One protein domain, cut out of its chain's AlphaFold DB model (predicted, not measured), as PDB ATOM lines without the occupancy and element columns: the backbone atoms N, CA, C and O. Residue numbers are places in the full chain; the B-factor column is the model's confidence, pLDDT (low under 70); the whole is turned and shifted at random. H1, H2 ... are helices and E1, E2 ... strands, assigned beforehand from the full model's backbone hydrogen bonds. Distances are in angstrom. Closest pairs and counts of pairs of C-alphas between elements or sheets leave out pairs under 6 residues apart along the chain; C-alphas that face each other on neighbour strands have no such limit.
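Overview. This is residues 198 to 209, 228 to 251, 266 to 324 and 365 to 380 of the 380 residues of an uncharacterized protein of Planctomycetes bacterium (UniProt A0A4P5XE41). A strongly twisted sheet of five strands has one long helix, H1, packed over one face and running along its strands, while a short helix, H2, and then a longer one, H3, lead away from the body after E4, with residues 313 to 324 of H3 sticking out as a free arm. The printed part has 111 residues, with three named helices and five named strands in the order E1, E2, E3, H1, E4, H2, H3, E5. The mixed sheet runs E2, E3, E5, E1, E4, with E5 and E1 parallel and the other neighbours antiparallel, and the class is mixed, helices and strands. The whole is only just compact, close to loose, with a radius of gyration of the C-alphas of 15.4 A and spans of 53 by 36 by 26 A.

Along the chain. E1, residues 200 to 206, begins at C-alpha 200 (42.403, 25.095, 238.251) and is 19.7 A long. E2 is residues 239 to 242, and E3, residues 267 to 273, is 19.8 A long. H1, residues 275 to 291, is 24.5 A long from C-alpha 275 (50.521, 16.267, 238.620). E4 is residues 295 to 300, 16.1 A, and H2 is residues 303 to 310. H3, residues 312 to 324, is 19.0 A long. E5, residues 365 to 373, is 26.5 A long and ends at C-alpha 373 (26.138, 22.899, 226.936).

Arrangement. E1 and E4 are antiparallel at 151 degrees, with N 203 and O 297 2.9 A apart, within hydrogen-bond range. E5 and E1 are parallel at 22 degrees, with N 204 and O 370 at 2.9 A. E3 and E5 are antiparallel at 159 degrees, with N 271 and O 367 at 2.8 A. E2 and E3 are antiparallel at 163 degrees, with N 270 and O 241 at 2.8 A; E2 and E4 are the edge strands. H1 is on the sheet at a height of 8.8 A, over E5 and E1, and runs along the strands at 13 degrees to E1 on the local plane; the closest C-alphas of H1 and E5 are those of Gln 275 and His 365, 6.3 A. H1 on one face of the sheet makes two layers, a sheet and a helix layer. E3, H1 and E4 form a split strand-helix-strand unit, two strands of one sheet joined through a helix, with E5 and E1 between them in the sheet, and its crossover is right-handed. H2 and H3 are not on the sheet and meet only through their link. In H1 and H3 every O i to N i+4 pair is within hydrogen-bond range; in H2 3 of 4 are.

Size, cuts and confidence. The C-alphas of Glu 324 and Lys 380, the two farthest apart, are 56.9 A from each other. Three cuts interrupt the printed part: C-alphas 209 and 228 are 14.6 A apart, 251 and 266 14.2 A, and 324 and 365 31.6 A. Of the links that are printed whole, each is tight. The mean pLDDT of the printed part is 75.5; 34 residues are under 70, among them 246 to 251 and 300 to 324.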
ATOM      1  N   VAL A 198      44.757  27.714 244.646       60.94
ATOM      2  CA  VAL A 198      43.869  28.023 243.521       60.94
ATOM      3  C   VAL A 198      43.608  26.714 242.779       60.94
ATOM      4  O   VAL A 198      44.542  26.082 242.283       60.94
ATOM      5  N   ILE A 199      42.351  26.265 242.761       70.19
ATOM      6  CA  ILE A 199      41.973  25.034 242.068       70.19
ATOM      7  C   ILE A 199      41.775  25.386 240.591       70.19
ATOM      8  O   ILE A 199      40.863  26.156 240.279       70.19
ATOM      9  N   PRO A 200      42.599  24.853 239.671       77.56
ATOM     10  CA  PRO A 200      42.403  25.095 238.251       77.56
ATOM     11  C   PRO A 200      41.030  24.570 237.808       77.56
ATOM     12  O   PRO A 200      40.584  23.507 238.257       77.56
ATOM     13  N   GLN A 201      40.372  25.309 236.912       84.06
ATOM     14  CA  GLN A 201      39.120  24.898 236.289       84.06
ATOM     15  C   GLN A 201      39.289  24.772 234.776       84.06
ATOM     16  O   GLN A 201      39.860  25.620 234.092       84.06
ATOM     17  N   VAL A 202      38.763  23.678 234.233       82.88
ATOM     18  CA  VAL A 202      38.679  23.475 232.785       82.88
ATOM     19  C   VAL A 202      37.213  23.405 232.413       82.88
ATOM     20  O   VAL A 202      36.476  22.572 232.945       82.88
ATOM     21  N   THR A 203      36.793  24.274 231.500       86.50
ATOM     22  CA  THR A 203      35.427  24.297 230.987       86.50
ATOM     23  C   THR A 203      35.403  23.711 229.580       86.50
ATOM     24  O   THR A 203      36.077  24.198 228.672       86.50
ATOM     25  N   LEU A 204      34.606  22.663 229.379       86.06
ATOM     26  CA  LEU A 204      34.317  22.109 228.058       86.06
ATOM     27  C   LEU A 204      32.968  22.625 227.572       86.06
ATOM     28  O   LEU A 204      31.940  22.335 228.185       86.06
ATOM     29  N   LEU A 205      32.967  23.349 226.456       85.44
ATOM     30  CA  LEU A 205      31.747  23.816 225.806       85.44
ATOM     31  C   LEU A 205      31.337  22.823 224.722       85.44
ATOM     32  O   LEU A 205      32.079  22.592 223.763       85.44
ATOM     33  N   ARG A 206      30.152  22.224 224.868       84.12
ATOM     34  CA  ARG A 206      29.566  21.379 223.824       84.12
ATOM     35  C   ARG A 206      29.211  22.256 222.622       84.12
ATOM     36  O   ARG A 206      28.527  23.255 222.829       84.12
ATOM     37  N   PRO A 207      29.604  21.897 221.387       78.31
ATOM     38  CA  PRO A 207      29.252  22.689 220.220       78.31
ATOM     39  C   PRO A 207      27.732  22.768 220.105       78.31
ATOM     40  O   PRO A 207      27.044  21.744 220.191       78.31
ATOM     41  N   ALA A 208      27.204  23.974 219.889       76.12
ATOM     42  CA  ALA A 208      25.815  24.143 219.500       76.12
ATOM     43  C   ALA A 208      25.620  23.442 218.150       76.12
ATOM     44  O   ALA A 208      25.941  23.987 217.092       76.12
ATOM     45  N   VAL A 209      25.144  22.194 218.173       68.44
ATOM     46  CA  VAL A 209      24.754  21.487 216.954       68.44
ATOM     47  C   VAL A 209      23.572  22.264 216.402       68.44
ATOM     48  O   VAL A 209      22.443  22.106 216.865       68.44
ATOM     49  N   PRO A 228      26.737  10.515 226.326       80.25
ATOM     50  CA  PRO A 228      27.029  11.486 227.361       80.25
ATOM     51  C   PRO A 228      28.534  11.493 227.613       80.25
ATOM     52  O   PRO A 228      29.194  10.449 227.627       80.25
ATOM     53  N   PHE A 229      29.085  12.698 227.700       82.44
ATOM     54  CA  PHE A 229      30.485  12.879 228.024       82.44
ATOM     55  C   PHE A 229      30.697  12.376 229.458       82.44
ATOM     56  O   PHE A 229      30.090  12.900 230.389       82.44
ATOM     57  N   ASP A 230      31.507  11.331 229.611       88.62
ATOM     58  CA  ASP A 230      31.759  10.673 230.891       88.62
ATOM     59  C   ASP A 230      33.271  10.677 231.166       88.62
ATOM     60  O   ASP A 230      33.993   9.829 230.626       88.62
ATOM     61  N   PRO A 231      33.774  11.637 231.968       87.06
ATOM     62  CA  PRO A 231      35.201  11.745 232.254       87.06
ATOM     63  C   PRO A 231      35.732  10.529 233.019       87.06
ATOM     64  O   PRO A 231      36.924  10.245 232.935       87.06
ATOM     65  N   ALA A 232      34.874   9.752 233.694       89.81
ATOM     66  CA  ALA A 232      35.301   8.541 234.391       89.81
ATOM     67  C   ALA A 232      35.887   7.485 233.437       89.81
ATOM     68  O   ALA A 232      36.706   6.671 233.853       89.81
ATOM     69  N   ARG A 233      35.530   7.522 232.145       91.31
ATOM     70  CA  ARG A 233      36.063   6.591 231.135       91.31
ATOM     71  C   ARG A 233      37.494   6.899 230.696       91.31
ATOM     72  O   ARG A 233      38.162   6.002 230.197       91.31
ATOM     73  N   ILE A 234      37.935   8.147 230.854       91.94
ATOM     74  CA  ILE A 234      39.270   8.625 230.449       91.94
ATOM     75  C   ILE A 234      40.167   8.965 231.646       91.94
ATOM     76  O   ILE A 234      41.352   9.210 231.482       91.94
ATOM     77  N   ALA A 235      39.620   8.947 232.861       90.06
ATOM     78  CA  ALA A 235      40.325   9.309 234.085       90.06
ATOM     79  C   ALA A 235      41.522   8.411 234.438       90.06
ATOM     80  O   ALA A 235      42.390   8.833 235.198       90.06
ATOM     81  N   GLY A 236      41.598   7.195 233.891       91.81
ATOM     82  CA  GLY A 236      42.692   6.267 234.174       91.81
ATOM     83  C   GLY A 236      42.851   6.030 235.687       91.81
ATOM     84  O   GLY A 236      41.907   5.533 236.303       91.81
ATOM     85  N   PRO A 237      44.008   6.361 236.297       92.25
ATOM     86  CA  PRO A 237      44.240   6.211 237.737       92.25
ATOM     87  C   PRO A 237      43.636   7.337 238.598       92.25
ATOM     88  O   PRO A 237      43.648   7.230 239.827       92.25
ATOM     89  N   LEU A 238      43.120   8.413 237.993       92.88
ATOM     90  CA  LEU A 238      42.577   9.546 238.736       92.88
ATOM     91  C   LEU A 238      41.341   9.151 239.535       92.88
ATOM     92  O   LEU A 238      40.448   8.442 239.063       92.88
ATOM     93  N   ARG A 239      41.234   9.708 240.740       93.12
ATOM     94  CA  ARG A 239      40.001   9.631 241.513       93.12
ATOM     95  C   ARG A 239      39.026  10.671 240.973       93.12
ATOM     96  O   ARG A 239      39.292  11.866 241.058       93.12
ATOM     97  N   VAL A 240      37.900  10.209 240.436       94.06
ATOM     98  CA  VAL A 240      36.833  11.067 239.905       94.06
ATOM     99  C   VAL A 240      35.658  11.081 240.868       94.06
ATOM    100  O   VAL A 240      35.129  10.029 241.222       94.06
ATOM    101  N   GLN A 241      35.209  12.271 241.249       94.12
ATOM    102  CA  GLN A 241      33.999  12.463 242.036       94.12
ATOM    103  C   GLN A 241      33.059  13.416 241.300       94.12
ATOM    104  O   GLN A 241      33.399  14.571 241.059       94.12
ATOM    105  N   ALA A 242      31.866  12.941 240.938       90.81
ATOM    106  CA  ALA A 242      30.832  13.805 240.378       90.81
ATOM    107  C   ALA A 242      30.313  14.763 241.462       90.81
ATOM    108  O   ALA A 242      29.924  14.329 242.549       90.81
ATOM    109  N   LEU A 243      30.294  16.058 241.158       88.31
ATOM    110  CA  LEU A 243      29.776  17.105 242.034       88.31
ATOM    111  C   LEU A 243      28.296  17.330 241.703       88.31
ATOM    112  O   LEU A 243      27.929  18.230 240.952       88.31
ATOM    113  N   ALA A 244      27.432  16.454 242.219       81.25
ATOM    114  CA  ALA A 244      25.990  16.578 242.023       81.25
ATOM    115  C   ALA A 244      25.418  17.734 242.862       81.25
ATOM    116  O   ALA A 244      25.706  17.846 244.050       81.25
ATOM    117  N   GLY A 245      24.568  18.565 242.253       70.38
ATOM    118  CA  GLY A 245      23.798  19.591 242.966       70.38
ATOM    119  C   GLY A 245      24.561  20.865 243.331       70.38
ATOM    120  O   GLY A 245      24.001  21.698 244.038       70.38
ATOM    121  N   VAL A 246      25.795  21.050 242.848       62.88
ATOM    122  CA  VAL A 246      26.515  22.324 242.991       62.88
ATOM    123  C   VAL A 246      26.088  23.241 241.840       62.88
ATOM    124  O   VAL A 246      26.444  22.961 240.693       62.88
ATOM    125  N   PRO A 247      25.300  24.307 242.089       58.31
ATOM    126  CA  PRO A 247      24.983  25.273 241.051       58.31
ATOM    127  C   PRO A 247      26.275  25.985 240.654       58.31
ATOM    128  O   PRO A 247      26.883  26.694 241.454       58.31
ATOM    129  N   ILE A 248      26.715  25.775 239.418       60.94
ATOM    130  CA  ILE A 248      27.901  26.438 238.883       60.94
ATOM    131  C   ILE A 248      27.449  27.815 238.403       60.94
ATOM    132  O   ILE A 248      27.048  27.983 237.253       60.94
ATOM    133  N   THR A 249      27.455  28.795 239.300       58.09
ATOM    134  CA  THR A 249      27.249  30.193 238.925       58.09
ATOM    135  C   THR A 249      28.516  30.690 238.251       58.09
ATOM    136  O   THR A 249      29.576  30.725 238.869       58.09
ATOM    137  N   VAL A 250      28.427  31.038 236.971       53.22
ATOM    138  CA  VAL A 250      29.539  31.691 236.280       53.22
ATOM    139  C   VAL A 250      29.636  33.108 236.820       53.22
ATOM    140  O   VAL A 250      28.683  33.877 236.687       53.22
ATOM    141  N   GLY A 251      30.778  33.451 237.405       47.88
ATOM    142  CA  GLY A 251      31.191  34.837 237.535       47.88
ATOM    143  C   GLY A 251      31.405  35.407 236.141       47.88
ATOM    144  O   GLY A 251      32.506  35.362 235.601       47.88
ATOM    145  N   GLY A 266      25.124  22.624 233.677       81.44
ATOM    146  CA  GLY A 266      26.457  22.037 233.595       81.44
ATOM    147  C   GLY A 266      26.610  20.843 234.537       81.44
ATOM    148  O   GLY A 266      25.948  20.755 235.568       81.44
ATOM    149  N   MET A 267      27.513  19.930 234.191       87.62
ATOM    150  CA  MET A 267      27.975  18.872 235.094       87.62
ATOM    151  C   MET A 267      29.396  19.217 235.544       87.62
ATOM    152  O   MET A 267      30.209  19.652 234.725       87.62
ATOM    153  N   ALA A 268      29.696  19.029 236.830       90.38
ATOM    154  CA  ALA A 268      31.033  19.222 237.382       90.38
ATOM    155  C   ALA A 268      31.585  17.931 237.987       90.38
ATOM    156  O   ALA A 268      30.854  17.128 238.571       90.38
ATOM    157  N   TRP A 269      32.898  17.759 237.874       93.44
ATOM    158  CA  TRP A 269      33.642  16.660 238.471       93.44
ATOM    159  C   TRP A 269      34.882  17.197 239.179       93.44
ATOM    160  O   TRP A 269      35.588  18.046 238.642       93.44
ATOM    161  N   LEU A 270      35.156  16.665 240.366       93.94
ATOM    162  CA  LEU A 270      36.420  16.837 241.068       93.94
ATOM    163  C   LEU A 270      37.340  15.667 240.714       93.94
ATOM    164  O   LEU A 270      36.966  14.501 240.863       93.94
ATOM    165  N   LEU A 271      38.534  15.991 240.239       93.94
ATOM    166  CA  LEU A 271      39.580  15.054 239.851       93.94
ATOM    167  C   LEU A 271      40.733  15.184 240.844       93.94
ATOM    168  O   LEU A 271      41.206  16.290 241.092       93.94
ATOM    169  N   GLU A 272      41.182  14.067 241.413       95.00
ATOM    170  CA  GLU A 272      42.276  14.032 242.388       95.00
ATOM    171  C   GLU A 272      43.340  13.000 241.984       95.00
ATOM    172  O   GLU A 272      43.069  11.798 241.884       95.00
ATOM    173  N   GLY A 273      44.577  13.462 241.797       95.31
ATOM    174  CA  GLY A 273      45.700  12.643 241.330       95.31
ATOM    175  C   GLY A 273      47.043  13.345 241.461       95.31
ATOM    176  O   GLY A 273      47.115  14.442 242.013       95.31
ATOM    177  N   THR A 274      48.111  12.713 240.991       94.75
ATOM    178  CA  THR A 274      49.423  13.374 240.891       94.75
ATOM    179  C   THR A 274      49.428  14.382 239.739       94.75
ATOM    180  O   THR A 274      48.556  14.353 238.866       94.75
ATOM    181  N   GLN A 275      50.406  15.292 239.710       93.12
ATOM    182  CA  GLN A 275      50.521  16.267 238.620       93.12
ATOM    183  C   GLN A 275      50.636  15.569 237.253       93.12
ATOM    184  O   GLN A 275      49.921  15.926 236.319       93.12
ATOM    185  N   ALA A 276      51.470  14.528 237.159       92.81
ATOM    186  CA  ALA A 276      51.657  13.765 235.927       92.81
ATOM    187  C   ALA A 276      50.368  13.058 235.468       92.81
ATOM    188  O   ALA A 276      50.080  13.011 234.272       92.81
ATOM    189  N   GLU A 277      49.565  12.535 236.402       94.88
ATOM    190  CA  GLU A 277      48.272  11.917 236.087       94.88
ATOM    191  C   GLU A 277      47.259  12.945 235.568       94.88
ATOM    192  O   GLU A 277      46.558  12.677 234.589       94.88
ATOM    193  N   LEU A 278      47.193  14.130 236.187       92.25
ATOM    194  CA  LEU A 278      46.309  15.209 235.742       92.25
ATOM    195  C   LEU A 278      46.720  15.755 234.368       92.25
ATOM    196  O   LEU A 278      45.856  15.976 233.524       92.25
ATOM    197  N   GLU A 279      48.016  15.933 234.107       92.50
ATOM    198  CA  GLU A 279      48.520  16.366 232.796       92.50
ATOM    199  C   GLU A 279      48.206  15.337 231.699       92.50
ATOM    200  O   GLU A 279      47.709  15.701 230.628       92.50
ATOM    201  N   ALA A 280      48.423  14.045 231.975       91.81
ATOM    202  CA  ALA A 280      48.077  12.967 231.051       91.81
ATOM    203  C   ALA A 280      46.569  12.922 230.764       91.81
ATOM    204  O   ALA A 280      46.157  12.771 229.610       91.81
ATOM    205  N   PHE A 281      45.740  13.109 231.794       93.56
ATOM    206  CA  PHE A 281      44.293  13.210 231.641       93.56
ATOM    207  C   PHE A 281      43.884  14.411 230.791       93.56
ATOM    208  O   PHE A 281      43.083  14.255 229.875       93.56
ATOM    209  N   LEU A 282      44.440  15.600 231.044       91.50
ATOM    210  CA  LEU A 282      44.122  16.809 230.279       91.50
ATOM    211  C   LEU A 282      44.528  16.686 228.802       91.50
ATOM    212  O   LEU A 282      43.806  17.169 227.928       91.50
ATOM    213  N   ALA A 283      45.629  15.994 228.502       90.25
ATOM    214  CA  ALA A 283      46.026  15.696 227.128       90.25
ATOM    215  C   ALA A 283      44.995  14.802 226.414       90.25
ATOM    216  O   ALA A 283      44.526  15.150 225.327       90.25
ATOM    217  N   GLN A 284      44.578  13.700 227.052       92.69
ATOM    218  CA  GLN A 284      43.545  12.797 226.520       92.69
ATOM    219  C   GLN A 284      42.184  13.493 226.394       92.69
ATOM    220  O   GLN A 284      41.476  13.330 225.397       92.69
ATOM    221  N   LEU A 285      41.833  14.320 227.381       90.69
ATOM    222  CA  LEU A 285      40.635  15.148 227.383       90.69
ATOM    223  C   LEU A 285      40.614  16.083 226.171       90.69
ATOM    224  O   LEU A 285      39.598  16.176 225.488       90.69
ATOM    225  N   GLY A 286      41.736  16.749 225.886       87.81
ATOM    226  CA  GLY A 286      41.875  17.663 224.757       87.81
ATOM    227  C   GLY A 286      41.813  16.972 223.392       87.81
ATOM    228  O   GLY A 286      41.336  17.573 222.428       87.81
ATOM    229  N   GLU A 287      42.276  15.726 223.276       90.25
ATOM    230  CA  GLU A 287      42.086  14.904 222.071       90.25
ATOM    231  C   GLU A 287      40.616  14.530 221.878       90.25
ATOM    232  O   GLU A 287      40.042  14.828 220.830       90.25
ATOM    233  N   LEU A 288      39.974  13.989 222.916       89.19
ATOM    234  CA  LEU A 288      38.575  13.564 222.857       89.19
ATOM    235  C   LEU A 288      37.619  14.746 222.641       89.19
ATOM    236  O   LEU A 288      36.634  14.632 221.908       89.19
ATOM    237  N   ALA A 289      37.916  15.897 223.247       89.00
ATOM    238  CA  ALA A 289      37.192  17.139 223.020       89.00
ATOM    239  C   ALA A 289      37.277  17.563 221.547       89.00
ATOM    240  O   ALA A 289      36.239  17.803 220.933       89.00
ATOM    241  N   ARG A 290      38.476  17.558 220.942       88.12
ATOM    242  CA  ARG A 290      38.671  17.882 219.517       88.12
ATOM    243  C   ARG A 290      37.948  16.910 218.590       88.12
ATOM    244  O   ARG A 290      37.284  17.358 217.659       88.12
ATOM    245  N   GLU A 291      38.025  15.608 218.855       89.12
ATOM    246  CA  GLU A 291      37.320  14.586 218.068       89.12
ATOM    247  C   GLU A 291      35.799  14.777 218.087       89.12
ATOM    248  O   GLU A 291      35.119  14.501 217.100       89.12
ATOM    249  N   ARG A 292      35.259  15.276 219.205       87.56
ATOM    250  CA  ARG A 292      33.823  15.517 219.388       87.56
ATOM    251  C   ARG A 292      33.394  16.969 219.148       87.56
ATOM    252  O   ARG A 292      32.221  17.286 219.336       87.56
ATOM    253  N   GLY A 293      34.315  17.839 218.734       88.44
ATOM    254  CA  GLY A 293      34.052  19.250 218.449       88.44
ATOM    255  C   GLY A 293      33.782  20.130 219.676       88.44
ATOM    256  O   GLY A 293      33.184  21.190 219.521       88.44
ATOM    257  N   PHE A 294      34.180  19.710 220.878       87.44
ATOM    258  CA  PHE A 294      34.129  20.552 222.077       87.44
ATOM    259  C   PHE A 294      35.227  21.617 222.038       87.44
ATOM    260  O   PHE A 294      36.359  21.350 221.629       87.44
ATOM    261  N   GLU A 295      34.898  22.815 222.514       86.19
ATOM    262  CA  GLU A 295      35.865  23.886 222.753       86.19
ATOM    263  C   GLU A 295      36.334  23.804 224.213       86.19
ATOM    264  O   GLU A 295      35.518  23.863 225.135       86.19
ATOM    265  N   CYS A 296      37.642  23.644 224.427       84.88
ATOM    266  CA  CYS A 296      38.241  23.670 225.761       84.88
ATOM    267  C   CYS A 296      38.616  25.106 226.136       84.88
ATOM    268  O   CYS A 296      39.347  25.761 225.389       84.88
ATOM    269  N   ARG A 297      38.178  25.568 227.308       85.06
ATOM    270  CA  ARG A 297      38.597  26.838 227.907       85.06
ATOM    271  C   ARG A 297      39.263  26.589 229.252       85.06
ATOM    272  O   ARG A 297      38.794  25.764 230.037       85.06
ATOM    273  N   ASN A 298      40.358  27.301 229.487       77.56
ATOM    274  CA  ASN A 298      40.994  27.367 230.795       77.56
ATOM    275  C   ASN A 298      40.406  28.582 231.500       77.56
ATOM    276  O   ASN A 298      40.675  29.708 231.083       77.56
ATOM    277  N   ASP A 299      39.598  28.329 232.520       75.31
ATOM    278  CA  ASP A 299      38.987  29.373 233.329       75.31
ATOM    279  C   ASP A 299      39.569  29.280 234.746       75.31
ATOM    280  O   ASP A 299      39.896  28.196 235.235       75.31
ATOM    281  N   GLU A 300      39.714  30.409 235.426       55.44
ATOM    282  CA  GLU A 300      40.042  30.406 236.851       55.44
ATOM    283  C   GLU A 300      38.738  30.262 237.647       55.44
ATOM    284  O   GLU A 300      37.770  30.984 237.401       55.44
ATOM    285  N   ALA A 301      38.676  29.293 238.568       52.53
ATOM    286  CA  ALA A 301      37.506  29.124 239.423       52.53
ATOM    287  C   ALA A 301      37.401  30.305 240.393       52.53
ATOM    288  O   ALA A 301      38.360  30.606 241.109       52.53
ATOM    289  N   GLU A 302      36.227  30.938 240.480       51.28
ATOM    290  CA  GLU A 302      36.012  31.957 241.504       51.28
ATOM    291  C   GLU A 302      36.126  31.333 242.907       51.28
ATOM    292  O   GLU A 302      35.536  30.277 243.177       51.28
ATOM    293  N   PRO A 303      36.822  31.997 243.846       40.12
ATOM    294  CA  PRO A 303      37.057  31.465 245.186       40.12
ATOM    295  C   PRO A 303      35.757  31.171 245.955       40.12
ATOM    296  O   PRO A 303      35.729  30.259 246.777       40.12
ATOM    297  N   ALA A 304      34.651  31.862 245.648       40.31
ATOM    298  CA  ALA A 304      33.341  31.593 246.245       40.31
ATOM    299  C   ALA A 304      32.782  30.207 245.867       40.31
ATOM    300  O   ALA A 304      32.218  29.513 246.713       40.31
ATOM    301  N   SER A 305      32.975  29.763 244.619       42.88
ATOM    302  CA  SER A 305      32.610  28.406 244.190       42.88
ATOM    303  C   SER A 305      33.532  27.358 244.817       42.88
ATOM    304  O   SER A 305      33.088  26.257 245.138       42.88
ATOM    305  N   VAL A 306      34.801  27.714 245.046       43.66
ATOM    306  CA  VAL A 306      35.806  26.851 245.684       43.66
ATOM    307  C   VAL A 306      35.538  26.662 247.178       43.66
ATOM    308  O   VAL A 306      35.621  25.534 247.655       43.66
ATOM    309  N   ALA A 307      35.103  27.695 247.904       35.56
ATOM    310  CA  ALA A 307      34.751  27.593 249.325       35.56
ATOM    311  C   ALA A 307      33.598  26.597 249.590       35.56
ATOM    312  O   ALA A 307      33.600  25.862 250.583       35.56
ATOM    313  N   VAL A 308      32.632  26.509 248.666       43.94
ATOM    314  CA  VAL A 308      31.563  25.489 248.706       43.94
ATOM    315  C   VAL A 308      32.122  24.081 248.448       43.94
ATOM    316  O   VAL A 308      31.633  23.106 249.012       43.94
ATOM    317  N   MET A 309      33.170  23.957 247.629       46.97
ATOM    318  CA  MET A 309      33.805  22.674 247.301       46.97
ATOM    319  C   MET A 309      34.784  22.180 248.378       46.97
ATOM    320  O   MET A 309      34.856  20.976 248.617       46.97
ATOM    321  N   GLU A 310      35.505  23.071 249.062       51.00
ATOM    322  CA  GLU A 310      36.408  22.704 250.165       51.00
ATOM    323  C   GLU A 310      35.655  22.253 251.424       51.00
ATOM    324  O   GLU A 310      36.144  21.394 252.152       51.00
ATOM    325  N   SER A 311      34.438  22.763 251.640       45.19
ATOM    326  CA  SER A 311      33.555  22.375 252.755       45.19
ATOM    327  C   SER A 311      32.729  21.103 252.493       45.19
ATOM    328  O   SER A 311      32.142  20.526 253.411       45.19
ATOM    329  N   LEU A 312      32.702  20.613 251.251       48.25
ATOM    330  CA  LEU A 312      31.912  19.451 250.824       48.25
ATOM    331  C   LEU A 312      32.344  18.119 251.482       48.25
ATOM    332  O   LEU A 312      31.463  17.356 251.884       48.25
ATOM    333  N   PRO A 313      33.647  17.816 251.668       46.66
ATOM    334  CA  PRO A 313      34.084  16.633 252.413       46.66
ATOM    335  C   PRO A 313      33.634  16.657 253.880       46.66
ATOM    336  O   PRO A 313      33.178  15.633 254.386       46.66
ATOM    337  N   GLU A 314      33.689  17.819 254.542       47.69
ATOM    338  CA  GLU A 314      33.236  17.972 255.932       47.69
ATOM    339  C   GLU A 314      31.713  17.821 256.054       47.69
ATOM    340  O   GLU A 314      31.232  17.161 256.974       47.69
ATOM    341  N   LEU A 315      30.946  18.355 255.098       36.34
ATOM    342  CA  LEU A 315      29.488  18.204 255.046       36.34
ATOM    343  C   LEU A 315      29.047  16.756 254.774       36.34
ATOM    344  O   LEU A 315      28.067  16.293 255.360       36.34
ATOM    345  N   ILE A 316      29.778  16.015 253.936       44.31
ATOM    346  CA  ILE A 316      29.519  14.587 253.688       44.31
ATOM    347  C   ILE A 316      29.851  13.753 254.937       44.31
ATOM    348  O   ILE A 316      29.079  12.862 255.303       44.31
ATOM    349  N   GLU A 317      30.946  14.061 255.640       48.00
ATOM    350  CA  GLU A 317      31.314  13.369 256.881       48.00
ATOM    351  C   GLU A 317      30.338  13.683 258.036       48.00
ATOM    352  O   GLU A 317      29.981  12.799 258.820       48.00
ATOM    353  N   GLN A 318      29.836  14.920 258.119       46.69
ATOM    354  CA  GLN A 318      28.796  15.318 259.076       46.69
ATOM    355  C   GLN A 318      27.429  14.691 258.750       46.69
ATOM    356  O   GLN A 318      26.714  14.269 259.663       46.69
ATOM    357  N   GLY A 319      27.088  14.543 257.466       40.84
ATOM    358  CA  GLY A 319      25.886  13.833 257.019       40.84
ATOM    359  C   GLY A 319      25.903  12.339 257.365       40.84
ATOM    360  O   GLY A 319      24.882  11.794 257.785       40.84
ATOM    361  N   GLY A 320      27.069  11.685 257.285       43.75
ATOM    362  CA  GLY A 320      27.238  10.282 257.688       43.75
ATOM    363  C   GLY A 320      27.002  10.041 259.187       43.75
ATOM    364  O   GLY A 320      26.355   9.065 259.565       43.75
ATOM    365  N   LYS A 321      27.441  10.971 260.048       50.66
ATOM    366  CA  LYS A 321      27.266  10.874 261.513       50.66
ATOM    367  C   LYS A 321      25.810  11.070 261.964       50.66
ATOM    368  O   LYS A 321      25.398  10.488 262.967       50.66
ATOM    369  N   LEU A 322      25.009  11.832 261.216       45.72
ATOM    370  CA  LEU A 322      23.574  12.014 261.481       45.72
ATOM    371  C   LEU A 322      22.738  10.763 261.152       45.72
ATOM    372  O   LEU A 322      21.725  10.519 261.807       45.72
ATOM    373  N   VAL A 323      23.181   9.932 260.204       51.50
ATOM    374  CA  VAL A 323      22.511   8.663 259.866       51.50
ATOM    375  C   VAL A 323      22.806   7.569 260.903       51.50
ATOM    376  O   VAL A 323      21.907   6.803 261.247       51.50
ATOM    377  N   GLU A 324      24.005   7.538 261.499       52.38
ATOM    378  CA  GLU A 324      24.313   6.598 262.593       52.38
ATOM    379  C   GLU A 324      23.583   6.924 263.908       52.38
ATOM    380  O   GLU A 324      23.242   6.012 264.666       52.38
ATOM    381  N   HIS A 365      47.126  16.686 243.660       92.00
ATOM    382  CA  HIS A 365      46.495  17.897 243.176       92.00
ATOM    383  C   HIS A 365      45.010  17.642 242.932       92.00
ATOM    384  O   HIS A 365      44.587  16.510 242.671       92.00
ATOM    385  N   ARG A 366      44.221  18.711 243.020       92.50
ATOM    386  CA  ARG A 366      42.788  18.709 242.732       92.50
ATOM    387  C   ARG A 366      42.521  19.589 241.519       92.50
ATOM    388  O   ARG A 366      43.069  20.681 241.420       92.50
ATOM    389  N   LEU A 367      41.682  19.105 240.615       90.50
ATOM    390  CA  LEU A 367      41.256  19.794 239.399       90.50
ATOM    391  C   LEU A 367      39.733  19.709 239.310       90.50
ATOM    392  O   LEU A 367      39.165  18.634 239.507       90.50
ATOM    393  N   VAL A 368      39.071  20.819 238.989       91.69
ATOM    394  CA  VAL A 368      37.622  20.830 238.756       91.69
ATOM    395  C   VAL A 368      37.364  20.895 237.256       91.69
ATOM    396  O   VAL A 368      37.759  21.834 236.570       91.69
ATOM    397  N   LEU A 369      36.692  19.873 236.735       91.31
ATOM    398  CA  LEU A 369      36.256  19.818 235.348       91.31
ATOM    399  C   LEU A 369      34.782  20.192 235.277       91.31
ATOM    400  O   LEU A 369      33.950  19.539 235.905       91.31
ATOM    401  N   VAL A 370      34.454  21.196 234.474       90.56
ATOM    402  CA  VAL A 370      33.079  21.622 234.220       90.56
ATOM    403  C   VAL A 370      32.748  21.383 232.753       90.56
ATOM    404  O   VAL A 370      33.440  21.858 231.860       90.56
ATOM    405  N   VAL A 371      31.668  20.661 232.476       90.25
ATOM    406  CA  VAL A 371      31.162  20.472 231.112       90.25
ATOM    407  C   VAL A 371      29.847  21.220 230.993       90.25
ATOM    408  O   VAL A 371      28.908  20.940 231.742       90.25
ATOM    409  N   ARG A 372      29.782  22.166 230.054       88.50
ATOM    410  CA  ARG A 372      28.594  22.975 229.780       88.50
ATOM    411  C   ARG A 372      28.086  22.730 228.373       88.50
ATOM    412  O   ARG A 372      28.856  22.517 227.434       88.50
ATOM    413  N   ASP A 373      26.775  22.831 228.238       84.44
ATOM    414  CA  ASP A 373      26.138  22.899 226.936       84.44
ATOM    415  C   ASP A 373      26.140  24.352 226.474       84.44
ATOM    416  O   ASP A 373      25.663  25.232 227.188       84.44
ATOM    417  N   GLN A 374      26.722  24.622 225.301       81.31
ATOM    418  CA  GLN A 374      26.701  25.969 224.745       81.31
ATOM    419  C   GLN A 374      25.242  26.337 224.438       81.31
ATOM    420  O   GLN A 374      24.558  25.565 223.750       81.31
ATOM    421  N   PRO A 375      24.742  27.491 224.916       76.25
ATOM    422  CA  PRO A 375      23.401  27.925 224.566       76.25
ATOM    423  C   PRO A 375      23.298  28.062 223.039       76.25
ATOM    424  O   PRO A 375      24.269  28.474 222.390       76.25
ATOM    425  N   PRO A 376      22.150  27.706 222.431       72.62
ATOM    426  CA  PRO A 376      21.972  27.857 220.995       72.62
ATOM    427  C   PRO A 376      22.221  29.318 220.626       72.62
ATOM    428  O   PRO A 376      21.640  30.216 221.236       72.62
ATOM    429  N   ALA A 377      23.102  29.555 219.650       75.31
ATOM    430  CA  ALA A 377      23.398  30.902 219.184       75.31
ATOM    431  C   ALA A 377      22.081  31.581 218.787       75.31
ATOM    432  O   ALA A 377      21.417  31.164 217.835       75.31
ATOM    433  N   THR A 378      21.675  32.599 219.542       74.44
ATOM    434  CA  THR A 378      20.504  33.398 219.206       74.44
ATOM    435  C   THR A 378      20.865  34.210 217.969       74.44
ATOM    436  O   THR A 378      21.591  35.201 218.039       74.44
ATOM    437  N   GLY A 379      20.437  33.722 216.801       72.25
ATOM    438  CA  GLY A 379      20.595  34.442 215.543       72.25
ATOM    439  C   GLY A 379      19.956  35.821 215.681       72.25
ATOM    440  O   GLY A 379      18.767  35.913 215.986       72.25
ATOM    441  N   LYS A 380      20.767  36.869 215.535       46.12
ATOM    442  CA  LYS A 380      20.299  38.254 215.444       46.12
ATOM    443  C   LYS A 380      19.852  38.581 214.033       46.12
ATOM    444  O   LYS A 380      20.519  38.093 213.092       46.12
TER     445      LYS A 380